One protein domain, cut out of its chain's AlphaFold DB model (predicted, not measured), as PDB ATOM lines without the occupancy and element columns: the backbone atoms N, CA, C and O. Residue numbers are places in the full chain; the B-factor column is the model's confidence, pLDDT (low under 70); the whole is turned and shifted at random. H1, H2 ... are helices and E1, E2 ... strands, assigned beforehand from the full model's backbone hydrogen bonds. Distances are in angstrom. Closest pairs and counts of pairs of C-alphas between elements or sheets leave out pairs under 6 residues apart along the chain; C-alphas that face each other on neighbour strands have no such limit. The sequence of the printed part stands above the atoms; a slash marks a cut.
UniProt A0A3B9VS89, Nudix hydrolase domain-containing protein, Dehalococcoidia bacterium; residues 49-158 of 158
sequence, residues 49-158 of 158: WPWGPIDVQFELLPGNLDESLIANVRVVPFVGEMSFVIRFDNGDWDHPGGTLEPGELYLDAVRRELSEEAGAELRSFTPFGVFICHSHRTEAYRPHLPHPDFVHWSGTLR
ATOM      1  N   TRP A  49      34.131  37.934   5.377       79.62
ATOM      2  CA  TRP A  49      33.798  38.174   3.975       79.62
ATOM      3  C   TRP A  49      32.284  37.991   3.756       79.62
ATOM      4  O   TRP A  49      31.805  36.853   3.763       79.62
ATOM      5  N   PRO A  50      31.514  39.068   3.477       65.44
ATOM      6  CA  PRO A  50      30.045  39.014   3.496       65.44
ATOM      7  C   PRO A  50      29.417  38.084   2.450       65.44
ATOM      8  O   PRO A  50      28.303  37.606   2.628       65.44
ATOM      9  N   TRP A  51      30.123  37.839   1.346       69.50
ATOM     10  CA  TRP A  51      29.653  37.022   0.225       69.50
ATOM     11  C   TRP A  51      30.037  35.532   0.372       69.50
ATOM     12  O   TRP A  51      29.532  34.688  -0.367       69.50
ATOM     13  N   GLY A  52      30.929  35.205   1.319       68.56
ATOM     14  CA  GLY A  52      31.643  33.925   1.429       68.56
ATOM     15  C   GLY A  52      31.046  32.883   2.381       68.56
ATOM     16  O   GLY A  52      31.259  31.688   2.165       68.56
ATOM     17  N   PRO A  53      30.123  33.266   3.277       87.06
ATOM     18  CA  PRO A  53      30.384  33.368   4.733       87.06
ATOM     19  C   PRO A  53      31.707  32.721   5.194       87.06
ATOM     20  O   PRO A  53      31.750  31.551   5.582       87.06
ATOM     21  N   ILE A  54      32.800  33.484   5.120       91.44
ATOM     22  CA  ILE A  54      34.158  33.031   5.466       91.44
ATOM     23  C   ILE A  54      34.810  34.088   6.357       91.44
ATOM     24  O   ILE A  54      34.727  35.276   6.040       91.44
ATOM     25  N   ASP A  55      35.483  33.664   7.422       93.56
ATOM     26  CA  ASP A  55      36.418  34.523   8.151       93.56
ATOM     27  C   ASP A  55      37.803  34.402   7.529       93.56
ATOM     28  O   ASP A  55      38.273  33.297   7.259       93.56
ATOM     29  N   VAL A  56      38.441  35.542   7.275       91.81
ATOM     30  CA  VAL A  56      39.706  35.615   6.550       91.81
ATOM     31  C   VAL A  56      40.711  36.463   7.311       91.81
ATOM     32  O   VAL A  56      40.388  37.555   7.780       91.81
ATOM     33  N   GLN A  57      41.955  35.997   7.375       90.12
ATOM     34  CA  GLN A  57      43.088  36.761   7.885       90.12
ATOM     35  C   GLN A  57      44.282  36.626   6.939       90.12
ATOM     36  O   GLN A  57      44.632  35.524   6.525       90.12
ATOM     37  N   PHE A  58      44.920  37.746   6.592       89.44
ATOM     38  CA  PHE A  58      46.156  37.713   5.816       89.44
ATOM     39  C   PHE A  58      47.372  37.513   6.722       89.44
ATOM     40  O   PHE A  58      47.535  38.220   7.721       89.44
ATOM     41  N   GLU A  59      48.269  36.624   6.310       86.00
ATOM     42  CA  GLU A  59      49.584  36.431   6.911       86.00
ATOM     43  C   GLU A  59      50.687  36.519   5.858       86.00
ATOM     44  O   GLU A  59      50.554  36.053   4.727       86.00
ATOM     45  N   LEU A  60      51.815  37.109   6.245       84.62
ATOM     46  CA  LEU A  60      53.019  37.112   5.425       84.62
ATOM     47  C   LEU A  60      53.761  35.806   5.611       84.62
ATOM     48  O   LEU A  60      54.132  35.507   6.742       84.62
ATOM     49  N   LEU A  61      54.022  35.108   4.500       73.81
ATOM     50  CA  LEU A  61      54.900  33.934   4.420       73.81
ATOM     51  C   LEU A  61      54.971  33.144   5.736       73.81
ATOM     52  O   LEU A  61      56.017  33.171   6.397       73.81
ATOM     53  N   PRO A  62      53.881  32.480   6.154       65.06
ATOM     54  CA  PRO A  62      53.946  31.650   7.344       65.06
ATOM     55  C   PRO A  62      55.073  30.635   7.146       65.06
ATOM     56  O   PRO A  62      55.067  29.854   6.198       65.06
ATOM     57  N   GLY A  63      56.087  30.687   8.015       65.25
ATOM     58  CA  GLY A  63      57.304  29.877   7.876       65.25
ATOM     59  C   GLY A  63      57.060  28.367   7.966       65.25
ATOM     60  O   GLY A  63      57.971  27.589   7.699       65.25
ATOM     61  N   ASN A  64      55.847  27.958   8.339       74.94
ATOM     62  CA  ASN A  64      55.384  26.580   8.342       74.94
ATOM     63  C   ASN A  64      53.917  26.545   7.894       74.94
ATOM     64  O   ASN A  64      53.013  26.639   8.724       74.94
ATOM     65  N   LEU A  65      53.692  26.476   6.584       83.19
ATOM     66  CA  LEU A  65      52.364  26.304   6.011       83.19
ATOM     67  C   LEU A  65      52.154  24.847   5.625       83.19
ATOM     68  O   LEU A  65      52.937  24.286   4.863       83.19
ATOM     69  N   ASP A  66      51.081  24.254   6.138       90.44
ATOM     70  CA  ASP A  66      50.595  22.969   5.662       90.44
ATOM     71  C   ASP A  66      50.008  23.134   4.254       90.44
ATOM     72  O   ASP A  66      48.926  23.694   4.066       90.44
ATOM     73  N   GLU A  67      50.744  22.655   3.252       90.69
ATOM     74  CA  GLU A  67      50.336  22.740   1.850       90.69
ATOM     75  C   GLU A  67      49.033  21.976   1.561       90.69
ATOM     76  O   GLU A  67      48.344  22.300   0.594       90.69
ATOM     77  N   SER A  68      48.642  21.014   2.408       93.50
ATOM     78  CA  SER A  68      47.373  20.292   2.248       93.50
ATOM     79  C   SER A  68      46.142  21.172   2.497       93.50
ATOM     80  O   SER A  68      45.041  20.823   2.072       93.50
ATOM     81  N   LEU A  69      46.326  22.335   3.133       95.69
ATOM     82  CA  LEU A  69      45.270  23.324   3.345       95.69
ATOM     83  C   LEU A  69      45.103  24.286   2.163       95.69
ATOM     84  O   LEU A  69      44.164  25.082   2.160       95.69
ATOM     85  N   ILE A  70      45.975  24.249   1.155       95.69
ATOM     86  CA  ILE A  70      45.871  25.152   0.008       95.69
ATOM     87  C   ILE A  70      44.659  24.757  -0.830       95.69
ATOM     88  O   ILE A  70      44.581  23.651  -1.352       95.69
ATOM     89  N   ALA A  71      43.723  25.688  -0.995       97.06
ATOM     90  CA  ALA A  71      42.535  25.494  -1.824       97.06
ATOM     91  C   ALA A  71      42.538  26.366  -3.086       97.06
ATOM     92  O   ALA A  71      41.826  26.075  -4.048       97.06
ATOM     93  N   ASN A  72      43.316  27.447  -3.090       96.38
ATOM     94  CA  ASN A  72      43.361  28.419  -4.176       96.38
ATOM     95  C   ASN A  72      44.751  29.059  -4.257       96.38
ATOM     96  O   ASN A  72      45.412  29.246  -3.232       96.38
ATOM     97  N   VAL A  73      45.171  29.426  -5.463       96.00
ATOM     98  CA  VAL A  73      46.400  30.186  -5.701       96.00
ATOM     99  C   VAL A  73      46.093  31.468  -6.450       96.00
ATOM    100  O   VAL A  73      45.234  31.500  -7.323       96.00
ATOM    101  N   ARG A  74      46.847  32.521  -6.145       94.25
ATOM    102  CA  ARG A  74      46.814  33.789  -6.861       94.25
ATOM    103  C   ARG A  74      48.226  34.279  -7.133       94.25
ATOM    104  O   ARG A  74      49.114  34.210  -6.278       94.25
ATOM    105  N   VAL A  75      48.434  34.782  -8.339       93.12
ATOM    106  CA  VAL A  75      49.746  35.173  -8.843       93.12
ATOM    107  C   VAL A  75      49.715  36.646  -9.172       93.12
ATOM    108  O   VAL A  75      48.915  37.064  -9.989       93.12
ATOM    109  N   VAL A  76      50.620  37.435  -8.606       91.88
ATOM    110  CA  VAL A  76      50.854  38.813  -9.046       91.88
ATOM    111  C   VAL A  76      51.987  38.785 -10.078       91.88
ATOM    112  O   VAL A  76      53.153  38.666  -9.681       91.88
ATOM    113  N   PRO A  77      51.692  38.829 -11.391       89.94
ATOM    114  CA  PRO A  77      52.718  38.756 -12.419       89.94
ATOM    115  C   PRO A  77      53.360  40.121 -12.634       89.94
ATOM    116  O   PRO A  77      52.659  41.129 -12.632       89.94
ATOM    117  N   PHE A  78      54.671  40.145 -12.866       87.25
ATOM    118  CA  PHE A  78      55.440  41.349 -13.161       87.25
ATOM    119  C   PHE A  78      56.089  41.290 -14.547       87.25
ATOM    120  O   PHE A  78      56.619  40.268 -14.969       87.25
ATOM    121  N   VAL A  79      56.098  42.433 -15.233       83.31
ATOM    122  CA  VAL A  79      56.894  42.719 -16.428       83.31
ATOM    123  C   VAL A  79      57.732  43.959 -16.117       83.31
ATOM    124  O   VAL A  79      57.259  45.098 -16.188       83.31
ATOM    125  N   GLY A  80      58.980  43.735 -15.699       84.31
ATOM    126  CA  GLY A  80      59.802  44.781 -15.089       84.31
ATOM    127  C   GLY A  80      59.173  45.289 -13.785       84.31
ATOM    128  O   GLY A  80      58.866  44.507 -12.892       84.31
ATOM    129  N   GLU A  81      58.943  46.599 -13.694       82.06
ATOM    130  CA  GLU A  81      58.369  47.267 -12.510       82.06
ATOM    131  C   GLU A  81      56.832  47.360 -12.532       82.06
ATOM    132  O   GLU A  81      56.223  48.092 -11.746       82.06
ATOM    133  N   MET A  82      56.190  46.690 -13.486       82.25
ATOM    134  CA  MET A  82      54.751  46.770 -13.701       82.25
ATOM    135  C   MET A  82      54.127  45.406 -13.465       82.25
ATOM    136  O   MET A  82      54.609  44.429 -14.028       82.25
ATOM    137  N   SER A  83      53.052  45.334 -12.686       88.62
ATOM    138  CA  SER A  83      52.224  44.132 -12.621       88.62
ATOM    139  C   SER A  83      51.073  44.205 -13.609       88.62
ATOM    140  O   SER A  83      50.733  45.303 -14.042       88.62
ATOM    141  N   PHE A  84      50.458  43.083 -13.977       86.50
ATOM    142  CA  PHE A  84      49.202  43.122 -14.729       86.50
ATOM    143  C   PHE A  84      48.077  42.341 -14.057       86.50
ATOM    144  O   PHE A  84      48.309  41.399 -13.303       86.50
ATOM    145  N   VAL A  85      46.854  42.762 -14.364       91.31
ATOM    146  CA  VAL A  85      45.601  42.078 -14.031       91.31
ATOM    147  C   VAL A  85      44.884  41.675 -15.315       91.31
ATOM    148  O   VAL A  85      45.070  42.313 -16.358       91.31
ATOM    149  N   ILE A  86      44.078  40.629 -15.215       90.44
ATOM    150  CA  ILE A  86      43.220  40.080 -16.263       90.44
ATOM    151  C   ILE A  86      41.776  40.501 -16.007       90.44
ATOM    152  O   ILE A  86      41.382  40.739 -14.862       90.44
ATOM    153  N   ARG A  87      40.993  40.624 -17.077       90.56
ATOM    154  CA  ARG A  87      39.558  40.888 -16.987       90.56
ATOM    155  C   ARG A  87      38.772  39.610 -17.233       90.56
ATOM    156  O   ARG A  87      38.932  39.000 -18.285       90.56
ATOM    157  N   PHE A  88      37.894  39.263 -16.304       82.69
ATOM    158  CA  PHE A  88      36.981  38.134 -16.432       82.69
ATOM    159  C   PHE A  88      35.736  38.484 -17.255       82.69
ATOM    160  O   PHE A  88      35.382  39.655 -17.420       82.69
ATOM    161  N   ASP A  89      35.025  37.454 -17.723       82.88
ATOM    162  CA  ASP A  89      33.790  37.589 -18.513       82.88
ATOM    163  C   ASP A  89      32.682  38.351 -17.773       82.88
ATOM    164  O   ASP A  89      31.874  39.049 -18.387       82.88
ATOM    165  N   ASN A  90      32.660  38.264 -16.440       82.19
ATOM    166  CA  ASN A  90      31.729  39.014 -15.596       82.19
ATOM    167  C   ASN A  90      32.066  40.520 -15.512       82.19
ATOM    168  O   ASN A  90      31.302  41.296 -14.941       82.19
ATOM    169  N   GLY A  91      33.185  40.941 -16.110       86.44
ATOM    170  CA  GLY A  91      33.658  42.315 -16.167       86.44
ATOM    171  C   GLY A  91      34.635  42.703 -15.059       86.44
ATOM    172  O   GLY A  91      35.204  43.796 -15.160       86.44
ATOM    173  N   ASP A  92      34.850  41.839 -14.065       87.12
ATOM    174  CA  ASP A  92      35.762  42.084 -12.950       87.12
ATOM    175  C   ASP A  92      37.223  41.992 -13.387       87.12
ATOM    176  O   ASP A  92      37.567  41.336 -14.370       87.12
ATOM    177  N   TRP A  93      38.090  42.667 -12.635       89.94
ATOM    178  CA  TRP A  93      39.534  42.628 -12.827       89.94
ATOM    179  C   TRP A  93      40.195  41.971 -11.632       89.94
ATOM    180  O   TRP A  93      39.968  42.396 -10.498       89.94
ATOM    181  N   ASP A  94      41.062  41.004 -11.890       90.12
ATOM    182  CA  ASP A  94      41.831  40.350 -10.841       90.12
ATOM    183  C   ASP A  94      43.181  39.865 -11.365       90.12
ATOM    184  O   ASP A  94      43.513  39.965 -12.546       90.12
ATOM    185  N   HIS A  95      43.998  39.370 -10.457       91.88
ATOM    186  CA  HIS A  95      45.238  38.694 -10.777       91.88
ATOM    187  C   HIS A  95      44.971  37.255 -11.235       91.88
ATOM    188  O   HIS A  95      44.054  36.643 -10.684       91.88
ATOM    189  N   PRO A  96      45.795  36.687 -12.134       93.44
ATOM    190  CA  PRO A  96      45.662  35.288 -12.513       93.44
ATOM    191  C   PRO A  96      45.687  34.346 -11.310       93.44
ATOM    192  O   PRO A  96      46.457  34.562 -10.360       93.44
ATOM    193  N   GLY A  97      44.873  33.302 -11.347       95.06
ATOM    194  CA  GLY A  97      44.794  32.319 -10.280       95.06
ATOM    195  C   GLY A  97      43.414  31.707 -10.112       95.06
ATOM    196  O   GLY A  97      42.404  32.247 -10.543       95.06
ATOM    197  N   GLY A  98      43.369  30.602  -9.383       95.06
ATOM    198  CA  GLY A  98      42.150  29.837  -9.233       95.06
ATOM    199  C   GLY A  98      42.271  28.695  -8.240       95.06
ATOM    200  O   GLY A  98      43.245  28.550  -7.495       95.06
ATOM    201  N   THR A  99      41.176  27.953  -8.152       96.81
ATOM    202  CA  THR A  99      40.992  26.839  -7.225       96.81
ATOM    203  C   THR A  99      41.792  25.630  -7.696       96.81
ATOM    204  O   THR A  99      41.826  25.350  -8.890       96.81
ATOM    205  N   LEU A 100      42.402  24.898  -6.761       98.00
ATOM    206  CA  LEU A 100      43.105  23.656  -7.092       98.00
ATOM    207  C   LEU A 100      42.128  22.610  -7.645       98.00
ATOM    208  O   LEU A 100      41.014  22.448  -7.136       98.00
ATOM    209  N   GLU A 101      42.563  21.865  -8.651       97.25
ATOM    210  CA  GLU A 101      41.879  20.679  -9.165       97.25
ATOM    211  C   GLU A 101      42.201  19.423  -8.317       97.25
ATOM    212  O   GLU A 101      43.128  19.436  -7.500       97.25
ATOM    213  N   PRO A 102      41.430  18.321  -8.429       96.81
ATOM    214  CA  PRO A 102      41.654  17.122  -7.622       96.81
ATOM    215  C   PRO A 102      43.085  16.571  -7.737       96.81
ATOM    216  O   PRO A 102      43.523  16.173  -8.815       96.81
ATOM    217  N   GLY A 103      43.795  16.506  -6.605       94.94
ATOM    218  CA  GLY A 103      45.177  16.016  -6.535       94.94
ATOM    219  C   GLY A 103      46.229  16.965  -7.125       94.94
ATOM    220  O   GLY A 103      47.389  16.575  -7.237       94.94
ATOM    221  N   GLU A 104      45.839  18.183  -7.506       96.75
ATOM    222  CA  GLU A 104      46.730  19.191  -8.074       96.75
ATOM    223  C   GLU A 104      47.646  19.781  -6.993       96.75
ATOM    224  O   GLU A 104      47.198  20.137  -5.903       96.75
ATOM    225  N   LEU A 105      48.943  19.906  -7.289       94.56
ATOM    226  CA  LEU A 105      49.868  20.655  -6.441       94.56
ATOM    227  C   LEU A 105      49.711  22.155  -6.703       94.56
ATOM    228  O   LEU A 105      49.473  22.576  -7.835       94.56
ATOM    229  N   TYR A 106      49.944  22.992  -5.692       93.44
ATOM    230  CA  TYR A 106      49.743  24.438  -5.829       93.44
ATOM    231  C   TYR A 106      50.582  25.068  -6.962       93.44
ATOM    232  O   TYR A 106      50.110  25.971  -7.650       93.44
ATOM    233  N   LEU A 107      51.811  24.587  -7.206       93.88
ATOM    234  CA  LEU A 107      52.637  25.077  -8.319       93.88
ATOM    235  C   LEU A 107      52.081  24.680  -9.688       93.88
ATOM    236  O   LEU A 107      52.288  25.414 -10.653       93.88
ATOM    237  N   ASP A 108      51.400  23.543  -9.785       96.19
ATOM    238  CA  ASP A 108      50.774  23.107 -11.032       96.19
ATOM    239  C   ASP A 108      49.520  23.936 -11.316       96.19
ATOM    240  O   ASP A 108      49.375  24.427 -12.436       96.19
ATOM    241  N   ALA A 109      48.731  24.244 -10.279       96.69
ATOM    242  CA  ALA A 109      47.635  25.208 -10.371       96.69
ATOM    243  C   ALA A 109      48.135  26.584 -10.847       96.69
ATOM    244  O   ALA A 109      47.597  27.151 -11.793       96.69
ATOM    245  N   VAL A 110      49.231  27.100 -10.272       95.06
ATOM    246  CA  VAL A 110      49.840  28.374 -10.707       95.06
ATOM    247  C   VAL A 110      50.212  28.346 -12.193       95.06
ATOM    248  O   VAL A 110      49.967  29.323 -12.900       95.06
ATOM    249  N   ARG A 111      50.812  27.252 -12.681       95.31
ATOM    250  CA  ARG A 111      51.181  27.107 -14.101       95.31
ATOM    251  C   ARG A 111      49.953  27.083 -15.003       95.31
ATOM    252  O   ARG A 111      49.961  27.756 -16.033       95.31
ATOM    253  N   ARG A 112      48.938  26.304 -14.623       96.69
ATOM    254  CA  ARG A 112      47.694  26.142 -15.375       96.69
ATOM    255  C   ARG A 112      46.965  27.474 -15.505       96.69
ATOM    256  O   ARG A 112      46.783  27.935 -16.626       96.69
ATOM    257  N   GLU A 113      46.665  28.131 -14.388       95.88
ATOM    258  CA  GLU A 113      45.914  29.397 -14.368       95.88
ATOM    259  C   GLU A 113      46.651  30.503 -15.131       95.88
ATOM    260  O   GLU A 113      46.077  31.218 -15.946       95.88
ATOM    261  N   LEU A 114      47.972  30.608 -14.958       92.44
ATOM    262  CA  LEU A 114      48.763  31.594 -15.690       92.44
ATOM    263  C   LEU A 114      48.737  31.354 -17.213       92.44
ATOM    264  O   LEU A 114      48.689  32.307 -17.999       92.44
ATOM    265  N   SER A 115      48.765  30.091 -17.636       92.75
ATOM    266  CA  SER A 115      48.670  29.723 -19.047       92.75
ATOM    267  C   SER A 115      47.266  29.972 -19.603       92.75
ATOM    268  O   SER A 115      47.138  30.524 -20.694       92.75
ATOM    269  N   GLU A 116      46.221  29.578 -18.877       92.62
ATOM    270  CA  GLU A 116      44.819  29.693 -19.299       92.62
ATOM    271  C   GLU A 116      44.363  31.157 -19.349       92.62
ATOM    272  O   GLU A 116      43.805  31.612 -20.349       92.62
ATOM    273  N   GLU A 117      44.666  31.927 -18.308       92.00
ATOM    274  CA  GLU A 117      44.103  33.263 -18.124       92.00
ATOM    275  C   GLU A 117      44.998  34.391 -18.653       92.00
ATOM    276  O   GLU A 117      44.522  35.489 -18.940       92.00
ATOM    277  N   ALA A 118      46.302  34.147 -18.811       88.50
ATOM    278  CA  ALA A 118      47.248  35.160 -19.285       88.50
ATOM    279  C   ALA A 118      48.100  34.715 -20.483       88.50
ATOM    280  O   ALA A 118      48.817  35.542 -21.054       88.50
ATOM    281  N   GLY A 119      48.040  33.440 -20.892       89.25
ATOM    282  CA  GLY A 119      48.903  32.902 -21.947       89.25
ATOM    283  C   GLY A 119      50.393  32.968 -21.597       89.25
ATOM    284  O   GLY A 119      51.229  33.039 -22.500       89.25
ATOM    285  N   ALA A 120      50.728  33.015 -20.304       87.88
ATOM    286  CA  ALA A 120      52.084  33.217 -19.816       87.88
ATOM    287  C   ALA A 120      52.676  31.931 -19.217       87.88
ATOM    288  O   ALA A 120      51.971  31.066 -18.706       87.88
ATOM    289  N   GLU A 121      54.002  31.817 -19.280       89.56
ATOM    290  CA  GLU A 121      54.749  30.676 -18.748       89.56
ATOM    291  C   GLU A 121      55.349  31.026 -17.382       89.56
ATOM    292  O   GLU A 121      55.971  32.079 -17.211       89.56
ATOM    293  N   LEU A 122      55.211  30.122 -16.409       88.94
ATOM    294  CA  LEU A 122      55.794  30.292 -15.082       88.94
ATOM    295  C   LEU A 122      57.327  30.177 -15.147       88.94
ATOM    296  O   LEU A 122      57.868  29.087 -15.330       88.94
ATOM    297  N   ARG A 123      58.033  31.294 -14.945       87.56
ATOM    298  CA  ARG A 123      59.506  31.330 -14.846       87.56
ATOM    299  C   ARG A 123      60.004  31.191 -13.417       87.56
ATOM    300  O   ARG A 123      60.952  30.456 -13.156       87.56
ATOM    301  N   SER A 124      59.362  31.900 -12.502       88.44
ATOM    302  CA  SER A 124      59.684  31.905 -11.083       88.44
ATOM    303  C   SER A 124      58.403  32.113 -10.282       88.44
ATOM    304  O   SER A 124      57.506  32.829 -10.716       88.44
ATOM    305  N   PHE A 125      58.294  31.488  -9.115       89.75
ATOM    306  CA  PHE A 125      57.200  31.766  -8.194       89.75
ATOM    307  C   PHE A 125      57.787  32.017  -6.818       89.75
ATOM    308  O   PHE A 125      58.418  31.137  -6.238       89.75
ATOM    309  N   THR A 126      57.601  33.234  -6.319       89.50
ATOM    310  CA  THR A 126      58.009  33.604  -4.966       89.50
ATOM    311  C   THR A 126      56.754  33.867  -4.144       89.50
ATOM    312  O   THR A 126      56.142  34.931  -4.308       89.50
ATOM    313  N   PRO A 127      56.343  32.917  -3.287       87.25
ATOM    314  CA  PRO A 127      55.349  33.151  -2.249       87.25
ATOM    315  C   PRO A 127      55.639  34.436  -1.467       87.25
ATOM    316  O   PRO A 127      56.800  34.729  -1.186       87.25
ATOM    317  N   PHE A 128      54.608  35.199  -1.103       87.00
ATOM    318  CA  PHE A 128      54.777  36.366  -0.220       87.00
ATOM    319  C   PHE A 128      53.736  36.446   0.898       87.00
ATOM    320  O   PHE A 128      53.959  37.130   1.896       87.00
ATOM    321  N   GLY A 129      52.615  35.746   0.774       89.12
ATOM    322  CA  GLY A 129      51.591  35.761   1.801       89.12
ATOM    323  C   GLY A 129      50.432  34.855   1.470       89.12
ATOM    324  O   GLY A 129      50.339  34.304   0.372       89.12
ATOM    325  N   VAL A 130      49.556  34.704   2.445       92.12
ATOM    326  CA  VAL A 130      48.408  33.820   2.368       92.12
ATOM    327  C   VAL A 130      47.211  34.446   3.050       92.12
ATOM    328  O   VAL A 130      47.354  35.233   3.981       92.12
ATOM    329  N   PHE A 131      46.026  34.063   2.599       92.12
ATOM    330  CA  PHE A 131      44.799  34.257   3.349       92.12
ATOM    331  C   PHE A 131      44.450  32.944   4.033       92.12
ATOM    332  O   PHE A 131      44.205  31.944   3.358       92.12
ATOM    333  N   ILE A 132      44.456  32.959   5.361       92.56
ATOM    334  CA  ILE A 132      43.953  31.875   6.198       92.56
ATOM    335  C   ILE A 132      42.449  32.066   6.311       92.56
ATOM    336  O   ILE A 132      41.987  33.140   6.706       92.56
ATOM    337  N   CYS A 133      41.702  31.041   5.923       94.38
ATOM    338  CA  CYS A 133      40.264  31.105   5.755       94.38
ATOM    339  C   CYS A 133      39.571  30.043   6.608       94.38
ATOM    340  O   CYS A 133      39.986  28.885   6.616       94.38
ATOM    341  N   HIS A 134      38.464  30.426   7.238       95.56
ATOM    342  CA  HIS A 134      37.538  29.520   7.912       95.56
ATOM    343  C   HIS A 134      36.137  29.680   7.314       95.56
ATOM    344  O   HIS A 134      35.553  30.766   7.378       95.56
ATOM    345  N   SER A 135      35.587  28.628   6.704       94.88
ATOM    346  CA  SER A 135      34.226  28.657   6.152       94.88
ATOM    347  C   SER A 135      33.181  28.295   7.199       94.88
ATOM    348  O   SER A 135      33.288  27.275   7.868       94.88
ATOM    349  N   HIS A 136      32.095  29.067   7.231       93.88
ATOM    350  CA  HIS A 136      30.901  28.772   8.035       93.88
ATOM    351  C   HIS A 136      29.840  27.966   7.271       93.88
ATOM    352  O   HIS A 136      28.695  27.852   7.711       93.88
ATOM    353  N   ARG A 137      30.173  27.451   6.082       91.56
ATOM    354  CA  ARG A 137      29.291  26.551   5.329       91.56
ATOM    355  C   ARG A 137      29.339  25.150   5.932       91.56
ATOM    356  O   ARG A 137      30.289  24.793   6.611       91.56
ATOM    357  N   THR A 138      28.317  24.345   5.658       94.31
ATOM    358  CA  THR A 138      28.269  22.942   6.102       94.31
ATOM    359  C   THR A 138      29.124  22.009   5.250       94.31
ATOM    360  O   THR A 138      29.403  20.891   5.667       94.31
ATOM    361  N   GLU A 139      29.484  22.439   4.041       94.19
ATOM    362  CA  GLU A 139      30.213  21.640   3.060       94.19
ATOM    363  C   GLU A 139      31.304  22.481   2.392       94.19
ATOM    364  O   GLU A 139      31.211  23.714   2.304       94.19
ATOM    365  N   ALA A 140      32.329  21.792   1.889       93.31
ATOM    366  CA  ALA A 140      33.395  22.391   1.102       93.31
ATOM    367  C   ALA A 140      32.857  23.011  -0.201       93.31
ATOM    368  O   ALA A 140      31.878  22.539  -0.778       93.31
ATOM    369  N   TYR A 141      33.541  24.042  -0.712       90.69
ATOM    370  CA  TYR A 141      33.197  24.653  -2.003       90.69
ATOM    371  C   TYR A 141      33.303  23.654  -3.171       90.69
ATOM    372  O   TYR A 141      32.465  23.659  -4.072       90.69
ATOM    373  N   ARG A 142      34.313  22.774  -3.132       93.94
ATOM    374  CA  ARG A 142      34.416  21.574  -3.972       93.94
ATOM    375  C   ARG A 142      34.816  20.379  -3.091       93.94
ATOM    376  O   ARG A 142      35.569  20.590  -2.143       93.94
ATOM    377  N   PRO A 143      34.374  19.140  -3.392       95.50
ATOM    378  CA  PRO A 143      34.532  17.993  -2.486       95.50
ATOM    379  C   PRO A 143      35.974  17.611  -2.125       95.50
ATOM    380  O   PRO A 143      36.196  16.992  -1.092       95.50
ATOM    381  N   HIS A 144      36.944  17.931  -2.982       94.75
ATOM    382  CA  HIS A 144      38.359  17.603  -2.778       94.75
ATOM    383  C   HIS A 144      39.144  18.694  -2.044       94.75
ATOM    384  O   HIS A 144      40.327  18.502  -1.782       94.75
ATOM    385  N   LEU A 145      38.518  19.838  -1.755       96.81
ATOM    386  CA  LEU A 145      39.173  20.951  -1.080       96.81
ATOM    387  C   LEU A 145      39.087  20.800   0.443       96.81
ATOM    388  O   LEU A 145      38.097  20.267   0.954       96.81
ATOM    389  N   PRO A 146      40.085  21.318   1.174       96.88
ATOM    390  CA  PRO A 146      40.062  21.341   2.628       96.88
ATOM    391  C   PRO A 146      38.894  22.193   3.156       96.88
ATOM    392  O   PRO A 146      38.484  23.189   2.552       96.88
ATOM    393  N   HIS A 147      38.313  21.743   4.268       96.62
ATOM    394  CA  HIS A 147      37.157  22.353   4.923       96.62
ATOM    395  C   HIS A 147      37.106  21.912   6.401       96.62
ATOM    396  O   HIS A 147      37.403  20.749   6.683       96.62
ATOM    397  N   PRO A 148      36.696  22.781   7.347       96.81
ATOM    398  CA  PRO A 148      36.267  24.172   7.156       96.81
ATOM    399  C   PRO A 148      37.417  25.159   6.960       96.81
ATOM    400  O   PRO A 148      37.184  26.254   6.447       96.81
ATOM    401  N   ASP A 149      38.630  24.757   7.327       96.56
ATOM    402  CA  ASP A 149      39.832  25.576   7.243       96.56
ATOM    403  C   ASP A 149      40.567  25.329   5.930       96.56
ATOM    404  O   ASP A 149      40.739  24.188   5.504       96.56
ATOM    405  N   PHE A 150      40.993  26.407   5.284       96.31
ATOM    406  CA  PHE A 150      41.721  26.365   4.020       96.31
ATOM    407  C   PHE A 150      42.526  27.645   3.817       96.31
ATOM    408  O   PHE A 150      42.399  28.622   4.555       96.31
ATOM    409  N   VAL A 151      43.367  27.640   2.789       95.12
ATOM    410  CA  VAL A 151      44.284  28.728   2.484       95.12
ATOM    411  C   VAL A 151      44.170  29.148   1.026       95.12
ATOM    412  O   VAL A 151      44.160  28.316   0.115       95.12
ATOM    413  N   HIS A 152      44.120  30.462   0.803       94.19
ATOM    414  CA  HIS A 152      44.400  31.047  -0.506       94.19
ATOM    415  C   HIS A 152      45.838  31.560  -0.523       94.19
ATOM    416  O   HIS A 152      46.197  32.478   0.218       94.19
ATOM    417  N   TRP A 153      46.667  30.972  -1.374       92.56
ATOM    418  CA  TRP A 153      48.081  31.298  -1.462       92.56
ATOM    419  C   TRP A 153      48.317  32.454  -2.429       92.56
ATOM    420  O   TRP A 153      47.777  32.457  -3.530       92.56
ATOM    421  N   SER A 154      49.154  33.425  -2.060       91.69
ATOM    422  CA  SER A 154      49.558  34.520  -2.947       91.69
ATOM    423  C   SER A 154      51.071  34.557  -3.161       91.69
ATOM    424  O   SER A 154      51.875  34.503  -2.223       91.69
ATOM    425  N   GLY A 155      51.476  34.660  -4.423       89.69
ATOM    426  CA  GLY A 155      52.880  34.770  -4.805       89.69
ATOM    427  C   GLY A 155      53.101  35.737  -5.955       89.69
ATOM    428  O   GLY A 155      52.168  36.157  -6.633       89.69
ATOM    429  N   THR A 156      54.359  36.111  -6.156       88.12
ATOM    430  CA  THR A 156      54.783  36.933  -7.290       88.12
ATOM    431  C   THR A 156      55.462  36.079  -8.349       88.12
ATOM    432  O   THR A 156      56.197  35.141  -8.024       88.12
ATOM    433  N   LEU A 157      55.230  36.441  -9.607       85.50
ATOM    434  CA  LEU A 157      56.006  35.983 -10.753       85.50
ATOM    435  C   LEU A 157      56.837  37.163 -11.254       85.50
ATOM    436  O   LEU A 157      56.281  38.229 -11.519       85.50
ATOM    437  N   ARG A 158      58.145  36.957 -11.389       77.06
ATOM    438  CA  ARG A 158      59.081  37.897 -12.011       77.06
ATOM    439  C   ARG A 158      59.791  37.245 -13.187       77.06
ATOM    440  O   ARG A 158      60.003  36.005 -13.126       77.06
TER     441      ARG A 158
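Overview. This is residues 49 to 158 of the 158 residues of the protein "Nudix hydrolase domain-containing protein" of Dehalococcoidia bacterium (UniProt A0A3B9VS89). A strongly twisted sheet has the long strands E2, E6 and E5 side by side, with E1 along the far side of E5 and the single helix H1 packed slantwise on one face, mainly on E2 and the short strand E4. At one end E3 folds back from E2 as a hairpin, and no named helix covers the other face. The printed part has 110 residues, with six named strands and one named helix in the order E1, E2, E3, E4, H1, E5, E6; its class is mixed, helices and strands. The sheet is branched, with parallel and antiparallel pairs. The whole is compact, with a radius of gyration of the C-alphas of 14.0 A and spans of 42 by 35 by 25 A.

Along the chain. E1, residues 54 to 59, begins at C-alpha 54 (34.158, 33.031, 5.466) and is 15.9 A long. E2, residues 70 to 79, measures 26.5 A; E3, residues 82 to 87, 16.6 A; and E4, residues 97 to 99, 7.3 A. H1, residues 106 to 118, begins at C-alpha 106 (49.743, 24.438, -5.829) and is 17.4 A long. E5, residues 126 to 135, measures 26.7 A. E6, residues 149 to 157, measures 26.3 A and ends at C-alpha 157 (56.006, 35.983, -10.753).

Arrangement. E1 is an edge strand, antiparallel to E5, with N 57 and O 132 2.9 A apart. On the other side of E5 is E6, in an antiparallel hairpin with it, with N 131 and O 152 2.9 A apart. E6 is parallel to E2 at 16 degrees, with N 74 and O 153 2.8 A apart. On the other side of E2, E4 is beside residues 71 to 75, antiparallel, with N 73 and O 98 2.9 A apart. E3 is on that same side, beside residues 77 to 79, in an antiparallel hairpin with E2, with N 79 and O 82 2.8 A apart. These N and O pairs are within hydrogen-bond range, as is every O i to N i+4 pair in H1. H1 is on the sheet at a height of 8.0 A, only just over E2 alone, and runs slantwise to the strands, at 51 degrees to E2 on the local plane. The closest C-alphas of H1 and E4 are those of Glu 113 and Gly 97, 5.1 A apart; those of H1 and E2 are Val 110 and Val 73, 6.3 A apart. E1 and E3 are apart.

Size, cuts and confidence. The two C-alphas farthest apart, those of Gly 80 and Thr 138, are separated by 43.8 A. The printed part has no cut. The link from E5 to E6, residues 136 to 148, is long. The mean pLDDT of the printed part is 90.0, with residues 50 to 52 and 62 to 63 under 70.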